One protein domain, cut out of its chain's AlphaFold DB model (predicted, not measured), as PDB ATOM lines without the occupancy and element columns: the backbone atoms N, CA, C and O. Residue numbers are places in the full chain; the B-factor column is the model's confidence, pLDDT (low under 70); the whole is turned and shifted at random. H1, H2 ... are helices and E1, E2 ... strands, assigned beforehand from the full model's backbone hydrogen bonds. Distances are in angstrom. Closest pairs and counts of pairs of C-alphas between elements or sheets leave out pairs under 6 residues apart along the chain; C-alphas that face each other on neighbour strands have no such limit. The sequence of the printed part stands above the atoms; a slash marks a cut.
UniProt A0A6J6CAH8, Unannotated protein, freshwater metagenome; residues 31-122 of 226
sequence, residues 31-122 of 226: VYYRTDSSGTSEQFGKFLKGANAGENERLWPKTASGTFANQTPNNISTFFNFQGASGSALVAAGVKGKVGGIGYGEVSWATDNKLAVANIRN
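This is residues 31 to 122 of the 226 residues of the protein "Unannotated protein" of freshwater metagenome (UniProt A0A6J6CAH8). A small ribbon of two parallel strands, E1 and E2, has helix H2 packed mainly on E1, and the short helix H3 packs on H2 farther from the ribbon. Helix H1 lies apart from H2 and H3, and a long loop, residues 52 to 80, leads from it back to E2; after H3 the last residues, 114 to 122, form a tail with no named element. The printed part has 92 residues with three named helices and two named strands, in the order E1, H1, E2, H2, H3, and the sheet has the order E1, E2, parallel. The class is mixed, helices and strands, though under half of the residues, 40, are in named elements. The whole is compact, with a radius of gyration of the C-alphas of 13.0 A, and its C-alphas span 36 by 29 by 23 A.

Strand E1, residues 31 to 34, and strand E2, residues 81 to 85, are parallel neighbours, with 29 degrees between their directions. N 31 and O 81 are 2.8 A apart and N 85 and O 33 are 2.9 A apart, both within hydrogen-bond range. Helix H1, residues 39 to 51, comes between them along the chain, and E1, H1 and E2 form a strand-helix-strand unit, two parallel neighbour strands with a helix between, whose crossover is right-handed. The closest C-alphas of E1 and H1 are those of Arg 34 and Ser 41, 6.8 A apart. Helix H2, residues 87 to 97, has 7 pairs of C-alphas within 8 A of E1, the closest being those of Tyr 32 and Val 91, 5.7 A apart. The closest C-alphas of E2 and H2 are those of Ala 85 and Val 91, 5.5 A apart. H2 touches helix H3, residues 107 to 113, and their closest C-alphas are those of Ala 92 and Trp 109, 6.2 A apart. H2 and H3 run the same way at a steep tilt of 47 degrees. H1 and H2 are only just apart, their closest C-alphas 8.3 A from each other, and H1 and H3 are apart. In H1, H2 and H3 every O i to N i+4 pair is within hydrogen-bond range.

E1 begins at C-alpha 31, (279.570, 188.452, 264.289), and is 10.2 A long. H1 is 17.9 A long from Gly 39 to Ala 51. E2 begins at C-alpha 81, (281.154, 182.606, 263.834), and is 13.1 A long. H2 is 15.8 A long from Gly 87 to Gly 97. H3 is 10.0 A long and ends at C-alpha 113, (267.650, 197.018, 272.541).

The C-alphas of Glu 55 and Asp 112 are the two farthest apart, 37.5 A. The printed part has no cut. The link from H1 to E2 is long, with 29 residues. The mean pLDDT of the printed part is 94.4, and no printed residue is under 70.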
ATOM      1  N   VAL A  31     279.774 187.270 265.130       96.31
ATOM      2  CA  VAL A  31     279.570 188.452 264.289       96.31
ATOM      3  C   VAL A  31     278.200 188.377 263.630       96.31
ATOM      4  O   VAL A  31     277.976 187.547 262.754       96.31
ATOM      5  N   TYR A  32     277.294 189.267 264.013       97.69
ATOM      6  CA  TYR A  32     276.006 189.434 263.355       97.69
ATOM      7  C   TYR A  32     276.126 190.402 262.181       97.69
ATOM      8  O   TYR A  32     276.665 191.504 262.315       97.69
ATOM      9  N   TYR A  33     275.611 189.996 261.024       97.06
ATOM     10  CA  TYR A  33     275.671 190.782 259.795       97.06
ATOM     11  C   TYR A  33     274.349 190.730 259.024       97.06
ATOM     12  O   TYR A  33     273.530 189.831 259.213       97.06
ATOM     13  N   ARG A  34     274.150 191.700 258.128       97.88
ATOM     14  CA  ARG A  34     272.972 191.770 257.256       97.88
ATOM     15  C   ARG A  34     273.090 190.800 256.081       97.88
ATOM     16  O   ARG A  34     274.066 190.869 255.331       97.88
ATOM     17  N   THR A  35     272.107 189.916 255.916       96.88
ATOM     18  CA  THR A  35     272.032 188.992 254.764       96.88
ATOM     19  C   THR A  35     271.400 189.630 253.539       96.88
ATOM     20  O   THR A  35     271.714 189.246 252.415       96.88
ATOM     21  N   ASP A  36     270.520 190.599 253.753       97.19
ATOM     22  CA  ASP A  36     269.871 191.374 252.711       97.19
ATOM     23  C   ASP A  36     270.750 192.540 252.235       97.19
ATOM     24  O   ASP A  36     271.647 193.005 252.946       97.19
ATOM     25  N   SER A  37     270.484 193.023 251.017       96.88
ATOM     26  CA  SER A  37     271.161 194.209 250.486       96.88
ATOM     27  C   SER A  37     270.876 195.406 251.388       96.88
ATOM     28  O   SER A  37     269.724 195.782 251.601       96.88
ATOM     29  N   SER A  38     271.934 195.991 251.941       96.94
ATOM     30  CA  SER A  38     271.815 196.948 253.032       96.94
ATOM     31  C   SER A  38     272.744 198.137 252.841       96.94
ATOM     32  O   SER A  38     273.968 197.999 252.839       96.94
ATOM     33  N   GLY A  39     272.164 199.338 252.783       94.44
ATOM     34  CA  GLY A  39     272.939 200.579 252.828       94.44
ATOM     35  C   GLY A  39     273.780 200.685 254.106       94.44
ATOM     36  O   GLY A  39     274.905 201.166 254.060       94.44
ATOM     37  N   THR A  40     273.300 200.157 255.234       94.94
ATOM     38  CA  THR A  40     274.052 200.100 256.498       94.94
ATOM     39  C   THR A  40     275.319 199.251 256.354       94.94
ATOM     40  O   THR A  40     276.379 199.650 256.833       94.94
ATOM     41  N   SER A  41     275.235 198.117 255.644       97.12
ATOM     42  CA  SER A  41     276.399 197.278 255.325       97.12
ATOM     43  C   SER A  41     277.386 198.017 254.439       97.12
ATOM     44  O   SER A  41     278.583 198.010 254.724       97.12
ATOM     45  N   GLU A  42     276.894 198.680 253.394       96.19
ATOM     46  CA  GLU A  42     277.741 199.432 252.472       96.19
ATOM     47  C   GLU A  42     278.462 200.578 253.193       96.19
ATOM     48  O   GLU A  42     279.669 200.754 253.040       96.19
ATOM     49  N   GLN A  43     277.758 201.338 254.034       95.44
ATOM     50  CA  GLN A  43     278.349 202.440 254.791       95.44
ATOM     51  C   GLN A  43     279.362 201.953 255.831       95.44
ATOM     52  O   GLN A  43     280.427 202.556 255.966       95.44
ATOM     53  N   PHE A  44     279.087 200.836 256.510       96.75
ATOM     54  CA  PHE A  44     280.059 200.212 257.406       96.75
ATOM     55  C   PHE A  44     281.320 199.768 256.651       96.75
ATOM     56  O   PHE A  44     282.433 200.037 257.097       96.75
ATOM     57  N   GLY A  45     281.168 199.182 255.460       96.69
ATOM     58  CA  GLY A  45     282.297 198.828 254.599       96.69
ATOM     59  C   GLY A  45     283.087 200.030 254.090       96.69
ATOM     60  O   GLY A  45     284.316 199.981 254.066       96.69
ATOM     61  N   LYS A  46     282.416 201.134 253.728       96.12
ATOM     62  CA  LYS A  46     283.088 202.390 253.350       96.12
ATOM     63  C   LYS A  46     283.929 202.928 254.502       96.12
ATOM     64  O   LYS A  46     285.062 203.330 254.260       96.12
ATOM     65  N   PHE A  47     283.408 202.886 255.730       96.31
ATOM     66  CA  PHE A  47     284.175 203.239 256.922       96.31
ATOM     67  C   PHE A  47     285.384 202.322 257.110       96.31
ATOM     68  O   PHE A  47     286.498 202.824 257.213       96.31
ATOM     69  N   LEU A  48     285.196 200.999 257.101       96.06
ATOM     70  CA  LEU A  48     286.297 200.055 257.307       96.06
ATOM     71  C   LEU A  48     287.392 200.206 256.248       96.06
ATOM     72  O   LEU A  48     288.569 200.236 256.596       96.06
ATOM     73  N   LYS A  49     287.029 200.370 254.973       95.94
ATOM     74  CA  LYS A  49     288.000 200.638 253.907       95.94
ATOM     75  C   LYS A  49     288.674 202.002 254.081       95.94
ATOM     76  O   LYS A  49     289.893 202.100 254.007       95.94
ATOM     77  N   GLY A  50     287.894 203.057 254.321       94.81
ATOM     78  CA  GLY A  50     288.390 204.431 254.414       94.81
ATOM     79  C   GLY A  50     289.308 204.671 255.612       94.81
ATOM     80  O   GLY A  50     290.371 205.269 255.454       94.81
ATOM     81  N   ALA A  51     288.935 204.163 256.788       93.12
ATOM     82  CA  ALA A  51     289.714 204.287 258.020       93.12
ATOM     83  C   ALA A  51     291.024 203.480 257.985       93.12
ATOM     84  O   ALA A  51     291.975 203.834 258.674       93.12
ATOM     85  N   ASN A  52     291.087 202.421 257.170       94.44
ATOM     86  CA  ASN A  52     292.286 201.597 257.000       94.44
ATOM     87  C   ASN A  52     293.091 201.934 255.732       94.44
ATOM     88  O   ASN A  52     294.086 201.275 255.456       94.44
ATOM     89  N   ALA A  53     292.704 202.941 254.948       92.62
ATOM     90  CA  ALA A  53     293.383 203.255 253.693       92.62
ATOM     91  C   ALA A  53     294.837 203.720 253.907       92.62
ATOM     92  O   ALA A  53     295.099 204.622 254.706       92.62
ATOM     93  N   GLY A  54     295.776 203.214 253.104       92.44
ATOM     94  CA  GLY A  54     297.218 203.437 253.270       92.44
ATOM     95  C   GLY A  54     297.898 202.173 253.792       92.44
ATOM     96  O   GLY A  54     297.624 201.086 253.297       92.44
ATOM     97  N   GLU A  55     298.748 202.297 254.812       92.31
ATOM     98  CA  GLU A  55     299.548 201.179 255.350       92.31
ATOM     99  C   GLU A  55     298.708 199.977 255.822       92.31
ATOM    100  O   GLU A  55     299.160 198.833 255.774       92.31
ATOM    101  N   ASN A  56     297.460 200.218 256.234       94.50
ATOM    102  CA  ASN A  56     296.546 199.198 256.746       94.50
ATOM    103  C   ASN A  56     295.538 198.683 255.705       94.50
ATOM    104  O   ASN A  56     294.635 197.933 256.073       94.50
ATOM    105  N   GLU A  57     295.671 199.028 254.418       94.62
ATOM    106  CA  GLU A  57     294.649 198.725 253.401       94.62
ATOM    107  C   GLU A  57     294.334 197.224 253.314       94.62
ATOM    108  O   GLU A  57     293.182 196.825 253.126       94.62
ATOM    109  N   ARG A  58     295.341 196.377 253.568       94.31
ATOM    110  CA  ARG A  58     295.202 194.915 253.632       94.31
ATOM    111  C   ARG A  58     294.160 194.419 254.642       94.31
ATOM    112  O   ARG A  58     293.701 193.290 254.511       94.31
ATOM    113  N   LEU A  59     293.811 195.214 255.659       93.75
ATOM    114  CA  LEU A  59     292.806 194.842 256.658       93.75
ATOM    115  C   LEU A  59     291.390 194.856 256.072       93.75
ATOM    116  O   LEU A  59     290.565 194.045 256.483       93.75
ATOM    117  N   TRP A  60     291.108 195.741 255.107       95.38
ATOM    118  CA  TRP A  60     289.794 195.840 254.461       95.38
ATOM    119  C   TRP A  60     289.895 196.278 252.984       95.38
ATOM    120  O   TRP A  60     289.437 197.361 252.613       95.38
ATOM    121  N   PRO A  61     290.496 195.446 252.113       94.19
ATOM    122  CA  PRO A  61     290.908 195.870 250.771       94.19
ATOM    123  C   PRO A  61     289.736 195.963 249.779       94.19
ATOM    124  O   PRO A  61     289.768 196.718 248.802       94.19
ATOM    125  N   LYS A  62     288.672 195.185 250.013       95.69
ATOM    126  CA  LYS A  62     287.552 195.071 249.077       95.69
ATOM    127  C   LYS A  62     286.705 196.335 249.059       95.69
ATOM    128  O   LYS A  62     286.520 197.011 250.068       95.69
ATOM    129  N   THR A  63     286.170 196.650 247.885       95.19
ATOM    130  CA  THR A  63     285.197 197.733 247.725       95.19
ATOM    131  C   THR A  63     283.962 197.461 248.575       95.19
ATOM    132  O   THR A  63     283.500 196.324 248.672       95.19
ATOM    133  N   ALA A  64     283.439 198.518 249.194       96.06
ATOM    134  CA  ALA A  64     282.225 198.438 249.985       96.06
ATOM    135  C   ALA A  64     281.037 197.951 249.141       96.06
ATOM    136  O   ALA A  64     280.950 198.234 247.946       96.06
ATOM    137  N   SER A  65     280.121 197.222 249.770       97.19
ATOM    138  CA  SER A  65     278.973 196.605 249.111       97.19
ATOM    139  C   SER A  65     277.782 196.533 250.058       97.19
ATOM    140  O   SER A  65     277.944 196.301 251.257       97.19
ATOM    141  N   GLY A  66     276.572 196.649 249.505       96.62
ATOM    142  CA  GLY A  66     275.343 196.357 250.244       96.62
ATOM    143  C   GLY A  66     275.258 194.904 250.726       96.62
ATOM    144  O   GLY A  66     274.605 194.630 251.730       96.62
ATOM    145  N   THR A  67     275.973 193.987 250.068       97.19
ATOM    146  CA  THR A  67     276.114 192.588 250.486       97.19
ATOM    147  C   THR A  67     277.368 192.435 251.338       97.19
ATOM    148  O   THR A  67     278.487 192.441 250.824       97.19
ATOM    149  N   PHE A  68     277.199 192.249 252.648       96.25
ATOM    150  CA  PHE A  68     278.318 192.253 253.595       96.25
ATOM    151  C   PHE A  68     279.415 191.226 253.265       96.25
ATOM    152  O   PHE A  68     280.595 191.559 253.317       96.25
ATOM    153  N   ALA A  69     279.047 190.010 252.856       94.81
ATOM    154  CA  ALA A  69     280.011 188.964 252.502       94.81
ATOM    155  C   ALA A  69     280.925 189.341 251.317       94.81
ATOM    156  O   ALA A  69     282.054 188.862 251.222       94.81
ATOM    157  N   ASN A  70     280.474 190.232 250.427       95.94
ATOM    158  CA  ASN A  70     281.248 190.634 249.249       95.94
ATOM    159  C   ASN A  70     282.367 191.629 249.589       95.94
ATOM    160  O   ASN A  70     283.311 191.773 248.816       95.94
ATOM    161  N   GLN A  71     282.282 192.292 250.743       94.75
ATOM    162  CA  GLN A  71     283.227 193.323 251.177       94.75
ATOM    163  C   GLN A  71     284.167 192.859 252.300       94.75
ATOM    164  O   GLN A  71     285.010 193.639 252.734       94.75
ATOM    165  N   THR A  72     284.062 191.616 252.780       94.19
ATOM    166  CA  THR A  72     284.968 191.093 253.815       94.19
ATOM    167  C   THR A  72     286.334 190.709 253.235       94.19
ATOM    168  O   THR A  72     286.394 190.183 252.118       94.19
ATOM    169  N   PRO A  73     287.443 190.906 253.973       92.00
ATOM    170  CA  PRO A  73     288.785 190.549 253.502       92.00
ATOM    171  C   PRO A  73     288.908 189.049 253.196       92.00
ATOM    172  O   PRO A  73     289.437 188.670 252.155       92.00
ATOM    173  N   ASN A  74     288.325 188.208 254.053       90.62
ATOM    174  CA  ASN A  74     288.276 186.753 253.918       90.62
ATOM    175  C   ASN A  74     286.828 186.268 253.785       90.62
ATOM    176  O   ASN A  74     285.892 187.013 254.083       90.62
ATOM    177  N   ASN A  75     286.635 185.022 253.350       89.75
ATOM    178  CA  ASN A  75     285.309 184.407 253.333       89.75
ATOM    179  C   ASN A  75     284.735 184.355 254.762       89.75
ATOM    180  O   ASN A  75     285.424 183.984 255.708       89.75
ATOM    181  N   ILE A  76     283.467 184.733 254.919       91.25
ATOM    182  CA  ILE A  76     282.781 184.732 256.215       91.25
ATOM    183  C   ILE A  76     282.648 183.330 256.829       91.25
ATOM    184  O   ILE A  76     282.392 183.219 258.017       91.25
ATOM    185  N   SER A  77     282.850 182.250 256.075       87.38
ATOM    186  CA  SER A  77     282.820 180.891 256.622       87.38
ATOM    187  C   SER A  77     284.106 180.462 257.343       87.38
ATOM    188  O   SER A  77     284.130 179.366 257.896       87.38
ATOM    189  N   THR A  78     285.181 181.264 257.328       82.00
ATOM    190  CA  THR A  78     286.519 180.757 257.700       82.00
ATOM    191  C   THR A  78     287.057 181.209 259.055       82.00
ATOM    192  O   THR A  78     287.837 180.469 259.643       82.00
ATOM    193  N   PHE A  79     286.705 182.404 259.547       75.94
ATOM    194  CA  PHE A  79     287.435 183.026 260.668       75.94
ATOM    195  C   PHE A  79     286.621 183.195 261.950       75.94
ATOM    196  O   PHE A  79     287.070 182.812 263.028       75.94
ATOM    197  N   PHE A  80     285.432 183.787 261.847       82.44
ATOM    198  CA  PHE A  80     284.550 184.011 262.991       82.44
ATOM    199  C   PHE A  80     283.266 183.212 262.827       82.44
ATOM    200  O   PHE A  80     282.909 182.794 261.726       82.44
ATOM    201  N   ASN A  81     282.534 183.047 263.922       92.56
ATOM    202  CA  ASN A  81     281.154 182.606 263.834       92.56
ATOM    203  C   ASN A  81     280.297 183.764 263.297       92.56
ATOM    204  O   ASN A  81     279.874 184.628 264.066       92.56
ATOM    205  N   PHE A  82     280.086 183.810 261.982       95.75
ATOM    206  CA  PHE A  82     279.204 184.789 261.352       95.75
ATOM    207  C   PHE A  82     277.752 184.300 261.376       95.75
ATOM    208  O   PHE A  82     277.453 183.184 260.960       95.75
ATOM    209  N   GLN A  83     276.846 185.154 261.843       96.88
ATOM    210  CA  GLN A  83     275.412 184.896 261.932       96.88
ATOM    211  C   GLN A  83     274.660 185.932 261.100       96.88
ATOM    212  O   GLN A  83     274.703 187.134 261.367       96.88
ATOM    213  N   GLY A  84     274.004 185.459 260.047       96.19
ATOM    214  CA  GLY A  84     273.269 186.310 259.127       96.19
ATOM    215  C   GLY A  84     271.857 186.609 259.624       96.19
ATOM    216  O   GLY A  84     271.150 185.702 260.056       96.19
ATOM    217  N   ALA A  85     271.420 187.861 259.514       97.50
ATOM    218  CA  ALA A  85     270.047 188.265 259.790       97.50
ATOM    219  C   ALA A  85     269.557 189.298 258.766       97.50
ATOM    220  O   ALA A  85     270.327 190.144 258.315       97.50
ATOM    221  N   SER A  86     268.272 189.242 258.407       97.38
ATOM    222  CA  SER A  86     267.666 190.221 257.500       97.38
ATOM    223  C   SER A  86     267.152 191.429 258.284       97.38
ATOM    224  O   SER A  86     266.411 191.278 259.256       97.38
ATOM    225  N   GLY A  87     267.533 192.635 257.872       95.94
ATOM    226  CA  GLY A  87     267.154 193.875 258.555       95.94
ATOM    227  C   GLY A  87     267.926 194.161 259.855       95.94
ATOM    228  O   GLY A  87     268.377 193.270 260.576       95.94
ATOM    229  N   SER A  88     268.072 195.448 260.190       95.31
ATOM    230  CA  SER A  88     268.824 195.897 261.377       95.31
ATOM    231  C   SER A  88     268.201 195.452 262.705       95.31
ATOM    232  O   SER A  88     268.925 195.202 263.667       95.31
ATOM    233  N   ALA A  89     266.874 195.301 262.756       94.88
ATOM    234  CA  ALA A  89     266.166 194.843 263.950       94.88
ATOM    235  C   ALA A  89     266.608 193.432 264.373       94.88
ATOM    236  O   ALA A  89     266.902 193.201 265.546       94.88
ATOM    237  N   LEU A  90     266.712 192.502 263.416       97.00
ATOM    238  CA  LEU A  90     267.125 191.127 263.695       97.00
ATOM    239  C   LEU A  90     268.625 191.020 263.988       97.00
ATOM    240  O   LEU A  90     269.015 190.217 264.831       97.00
ATOM    241  N   VAL A  91     269.463 191.869 263.378       98.06
ATOM    242  CA  VAL A  91     270.881 191.988 263.764       98.06
ATOM    243  C   VAL A  91     271.005 192.430 265.226       98.06
ATOM    244  O   VAL A  91     271.712 191.787 265.999       98.06
ATOM    245  N   ALA A  92     270.287 193.481 265.636       97.44
ATOM    246  CA  ALA A  92     270.324 193.975 267.012       97.44
ATOM    247  C   ALA A  92     269.780 192.948 268.020       97.44
ATOM    248  O   ALA A  92     270.391 192.727 269.066       97.44
ATOM    249  N   ALA A  93     268.674 192.273 267.693       96.81
ATOM    250  CA  ALA A  93     268.129 191.196 268.516       96.81
ATOM    251  C   ALA A  93     269.115 190.021 268.648       96.81
ATOM    252  O   ALA A  93     269.292 189.486 269.742       96.81
ATOM    253  N   GLY A  94     269.801 189.661 267.560       97.31
ATOM    254  CA  GLY A  94     270.841 188.636 267.553       97.31
ATOM    255  C   GLY A  94     272.014 188.981 268.470       97.31
ATOM    256  O   GLY A  94     272.375 188.179 269.331       97.31
ATOM    257  N   VAL A  95     272.547 190.203 268.361       97.94
ATOM    258  CA  VAL A  95     273.607 190.702 269.257       97.94
ATOM    259  C   VAL A  95     273.151 190.661 270.716       97.94
ATOM    260  O   VAL A  95     273.881 190.172 271.572       97.94
ATOM    261  N   LYS A  96     271.924 191.108 271.007       97.38
ATOM    262  CA  LYS A  96     271.354 191.078 272.361       97.38
ATOM    263  C   LYS A  96     271.249 189.660 272.926       97.38
ATOM    264  O   LYS A  96     271.514 189.447 274.105       97.38
ATOM    265  N   GLY A  97     270.837 188.706 272.095       96.56
ATOM    266  CA  GLY A  97     270.629 187.313 272.487       96.56
ATOM    267  C   GLY A  97     271.917 186.509 272.668       96.56
ATOM    268  O   GLY A  97     271.855 185.369 273.130       96.56
ATOM    269  N   LYS A  98     273.082 187.067 272.315       96.06
ATOM    270  CA  LYS A  98     274.355 186.348 272.325       96.06
ATOM    271  C   LYS A  98     275.420 187.105 273.107       96.06
ATOM    272  O   LYS A  98     275.966 188.103 272.650       96.06
ATOM    273  N   VAL A  99     275.805 186.562 274.257       94.00
ATOM    274  CA  VAL A  99     277.023 186.998 274.956       94.00
ATOM    275  C   VAL A  99     278.232 186.792 274.032       94.00
ATOM    276  O   VAL A  99     278.386 185.717 273.450       94.00
ATOM    277  N   GLY A 100     279.060 187.829 273.868       93.88
ATOM    278  CA  GLY A 100     280.134 187.863 272.863       93.88
ATOM    279  C   GLY A 100     279.662 188.226 271.445       93.88
ATOM    280  O   GLY A 100     280.442 188.156 270.495       93.88
ATOM    281  N   GLY A 101     278.389 188.594 271.283       96.12
ATOM    282  CA  GLY A 101     277.825 189.091 270.036       96.12
ATOM    283  C   GLY A 101     278.323 190.497 269.702       96.12
ATOM    284  O   GLY A 101     278.348 191.381 270.556       96.12
ATOM    285  N   ILE A 102     278.682 190.713 268.441       96.94
ATOM    286  CA  ILE A 102     279.008 192.024 267.879       96.94
ATOM    287  C   ILE A 102     278.290 192.192 266.543       96.94
ATOM    288  O   ILE A 102     278.111 191.229 265.804       96.94
ATOM    289  N   GLY A 103     277.881 193.413 266.220       96.69
ATOM    290  CA  GLY A 103     277.258 193.739 264.945       96.69
ATOM    291  C   GLY A 103     277.398 195.222 264.629       96.69
ATOM    292  O   GLY A 103     278.075 195.965 265.338       96.69
ATOM    293  N   TYR A 104     276.738 195.649 263.562       96.62
ATOM    294  CA  TYR A 104     276.640 197.045 263.146       96.62
ATOM    295  C   TYR A 104     275.179 197.374 262.829       96.62
ATOM    296  O   TYR A 104     274.416 196.514 262.388       96.62
ATOM    297  N   GLY A 105     274.783 198.621 263.057       93.56
ATOM    298  CA  GLY A 105     273.409 199.063 262.854       93.56
ATOM    299  C   GLY A 105     273.232 200.540 263.168       93.56
ATOM    300  O   GLY A 105     274.129 201.191 263.705       93.56
ATOM    301  N   GLU A 106     272.060 201.069 262.837       90.94
ATOM    302  CA  GLU A 106     271.653 202.408 263.243       90.94
ATOM    303  C   GLU A 106     271.576 202.503 264.777       90.94
ATOM    304  O   GLU A 106     271.104 201.582 265.449       90.94
ATOM    305  N   VAL A 107     272.008 203.637 265.340       89.12
ATOM    306  CA  VAL A 107     272.104 203.847 266.799       89.12
ATOM    307  C   VAL A 107     270.768 203.655 267.531       89.12
ATOM    308  O   VAL A 107     270.745 203.215 268.683       89.12
ATOM    309  N   SER A 108     269.644 203.915 266.857       89.19
ATOM    310  CA  SER A 108     268.304 203.700 267.406       89.19
ATOM    311  C   SER A 108     268.059 202.235 267.763       89.19
ATOM    312  O   SER A 108     267.498 201.958 268.814       89.19
ATOM    313  N   TRP A 109     268.543 201.283 266.956       92.38
ATOM    314  CA  TRP A 109     268.367 199.857 267.241       92.38
ATOM    315  C   TRP A 109     269.187 199.397 268.440       92.38
ATOM    316  O   TRP A 109     268.720 198.546 269.197       92.38
ATOM    317  N   ALA A 110     270.378 199.970 268.640       91.50
ATOM    318  CA  ALA A 110     271.162 199.729 269.847       91.50
ATOM    319  C   ALA A 110     270.458 200.299 271.088       91.50
ATOM    320  O   ALA A 110     270.360 199.612 272.103       91.50
ATOM    321  N   THR A 111     269.901 201.508 270.974       89.56
ATOM    322  CA  THR A 111     269.156 202.181 272.050       89.56
ATOM    323  C   THR A 111     267.906 201.392 272.441       89.56
ATOM    324  O   THR A 111     267.761 201.009 273.602       89.56
ATOM    325  N   ASP A 112     267.059 201.056 271.464       90.31
ATOM    326  CA  ASP A 112     265.811 200.308 271.664       90.31
ATOM    327  C   ASP A 112     266.082 198.917 272.285       90.31
ATOM    328  O   ASP A 112     265.290 198.404 273.076       90.31
ATOM    329  N   ASN A 113     267.245 198.316 271.992       93.19
ATOM    330  CA  ASN A 113     267.650 197.018 272.541       93.19
ATOM    331  C   ASN A 113     268.503 197.088 273.815       93.19
ATOM    332  O   ASN A 113     268.775 196.030 274.388       93.19
ATOM    333  N   LYS A 114     268.865 198.289 274.290       93.56
ATOM    334  CA  LYS A 114     269.767 198.525 275.435       93.56
ATOM    335  C   LYS A 114     271.151 197.887 275.252       93.56
ATOM    336  O   LYS A 114     271.716 197.322 276.186       93.56
ATOM    337  N   LEU A 115     271.674 197.940 274.032       95.12
ATOM    338  CA  LEU A 115     273.004 197.438 273.696       95.12
ATOM    339  C   LEU A 115     274.074 198.478 274.029       95.12
ATOM    340  O   LEU A 115     273.877 199.677 273.829       95.12
ATOM    341  N   ALA A 116     275.235 198.004 274.477       93.62
ATOM    342  CA  ALA A 116     276.426 198.837 274.530       93.62
ATOM    343  C   ALA A 116     276.860 199.214 273.104       93.62
ATOM    344  O   ALA A 116     276.794 198.392 272.189       93.62
ATOM    345  N   VAL A 117     277.332 200.448 272.927       94.06
ATOM    346  CA  VAL A 117     277.862 200.933 271.650       94.06
ATOM    347  C   VAL A 117     279.319 201.325 271.831       94.06
ATOM    348  O   VAL A 117     279.676 201.970 272.815       94.06
ATOM    349  N   ALA A 118     280.169 200.902 270.898       93.69
ATOM    350  CA  ALA A 118     281.590 201.209 270.940       93.69
ATOM    351  C   ALA A 118     281.850 202.683 270.599       93.69
ATOM    352  O   ALA A 118     281.274 203.223 269.651       93.69
ATOM    353  N   ASN A 119     282.779 203.305 271.326       94.19
ATOM    354  CA  ASN A 119     283.367 204.570 270.902       94.19
ATOM    355  C   ASN A 119     284.357 204.292 269.773       94.19
ATOM    356  O   ASN A 119     285.198 203.399 269.882       94.19
ATOM    357  N   ILE A 120     284.274 205.067 268.698       95.81
ATOM    358  CA  ILE A 120     285.084 204.850 267.501       95.81
ATOM    359  C   ILE A 120     286.152 205.927 267.416       95.81
ATOM    360  O   ILE A 120     285.860 207.115 267.566       95.81
ATOM    361  N   ARG A 121     287.395 205.503 267.169       94.31
ATOM    362  CA  ARG A 121     288.513 206.421 266.969       94.31
ATOM    363  C   ARG A 121     288.349 207.165 265.645       94.31
ATOM    364  O   ARG A 121     288.226 206.529 264.600       94.31
ATOM    365  N   ASN A 122     288.360 208.492 265.679       95.50
ATOM    366  CA  ASN A 122     288.339 209.332 264.483       95.50
ATOM    367  C   ASN A 122     289.766 209.669 263.996       95.50
ATOM    368  O   ASN A 122     290.761 209.339 264.645       95.50
TER     369      ASN A 122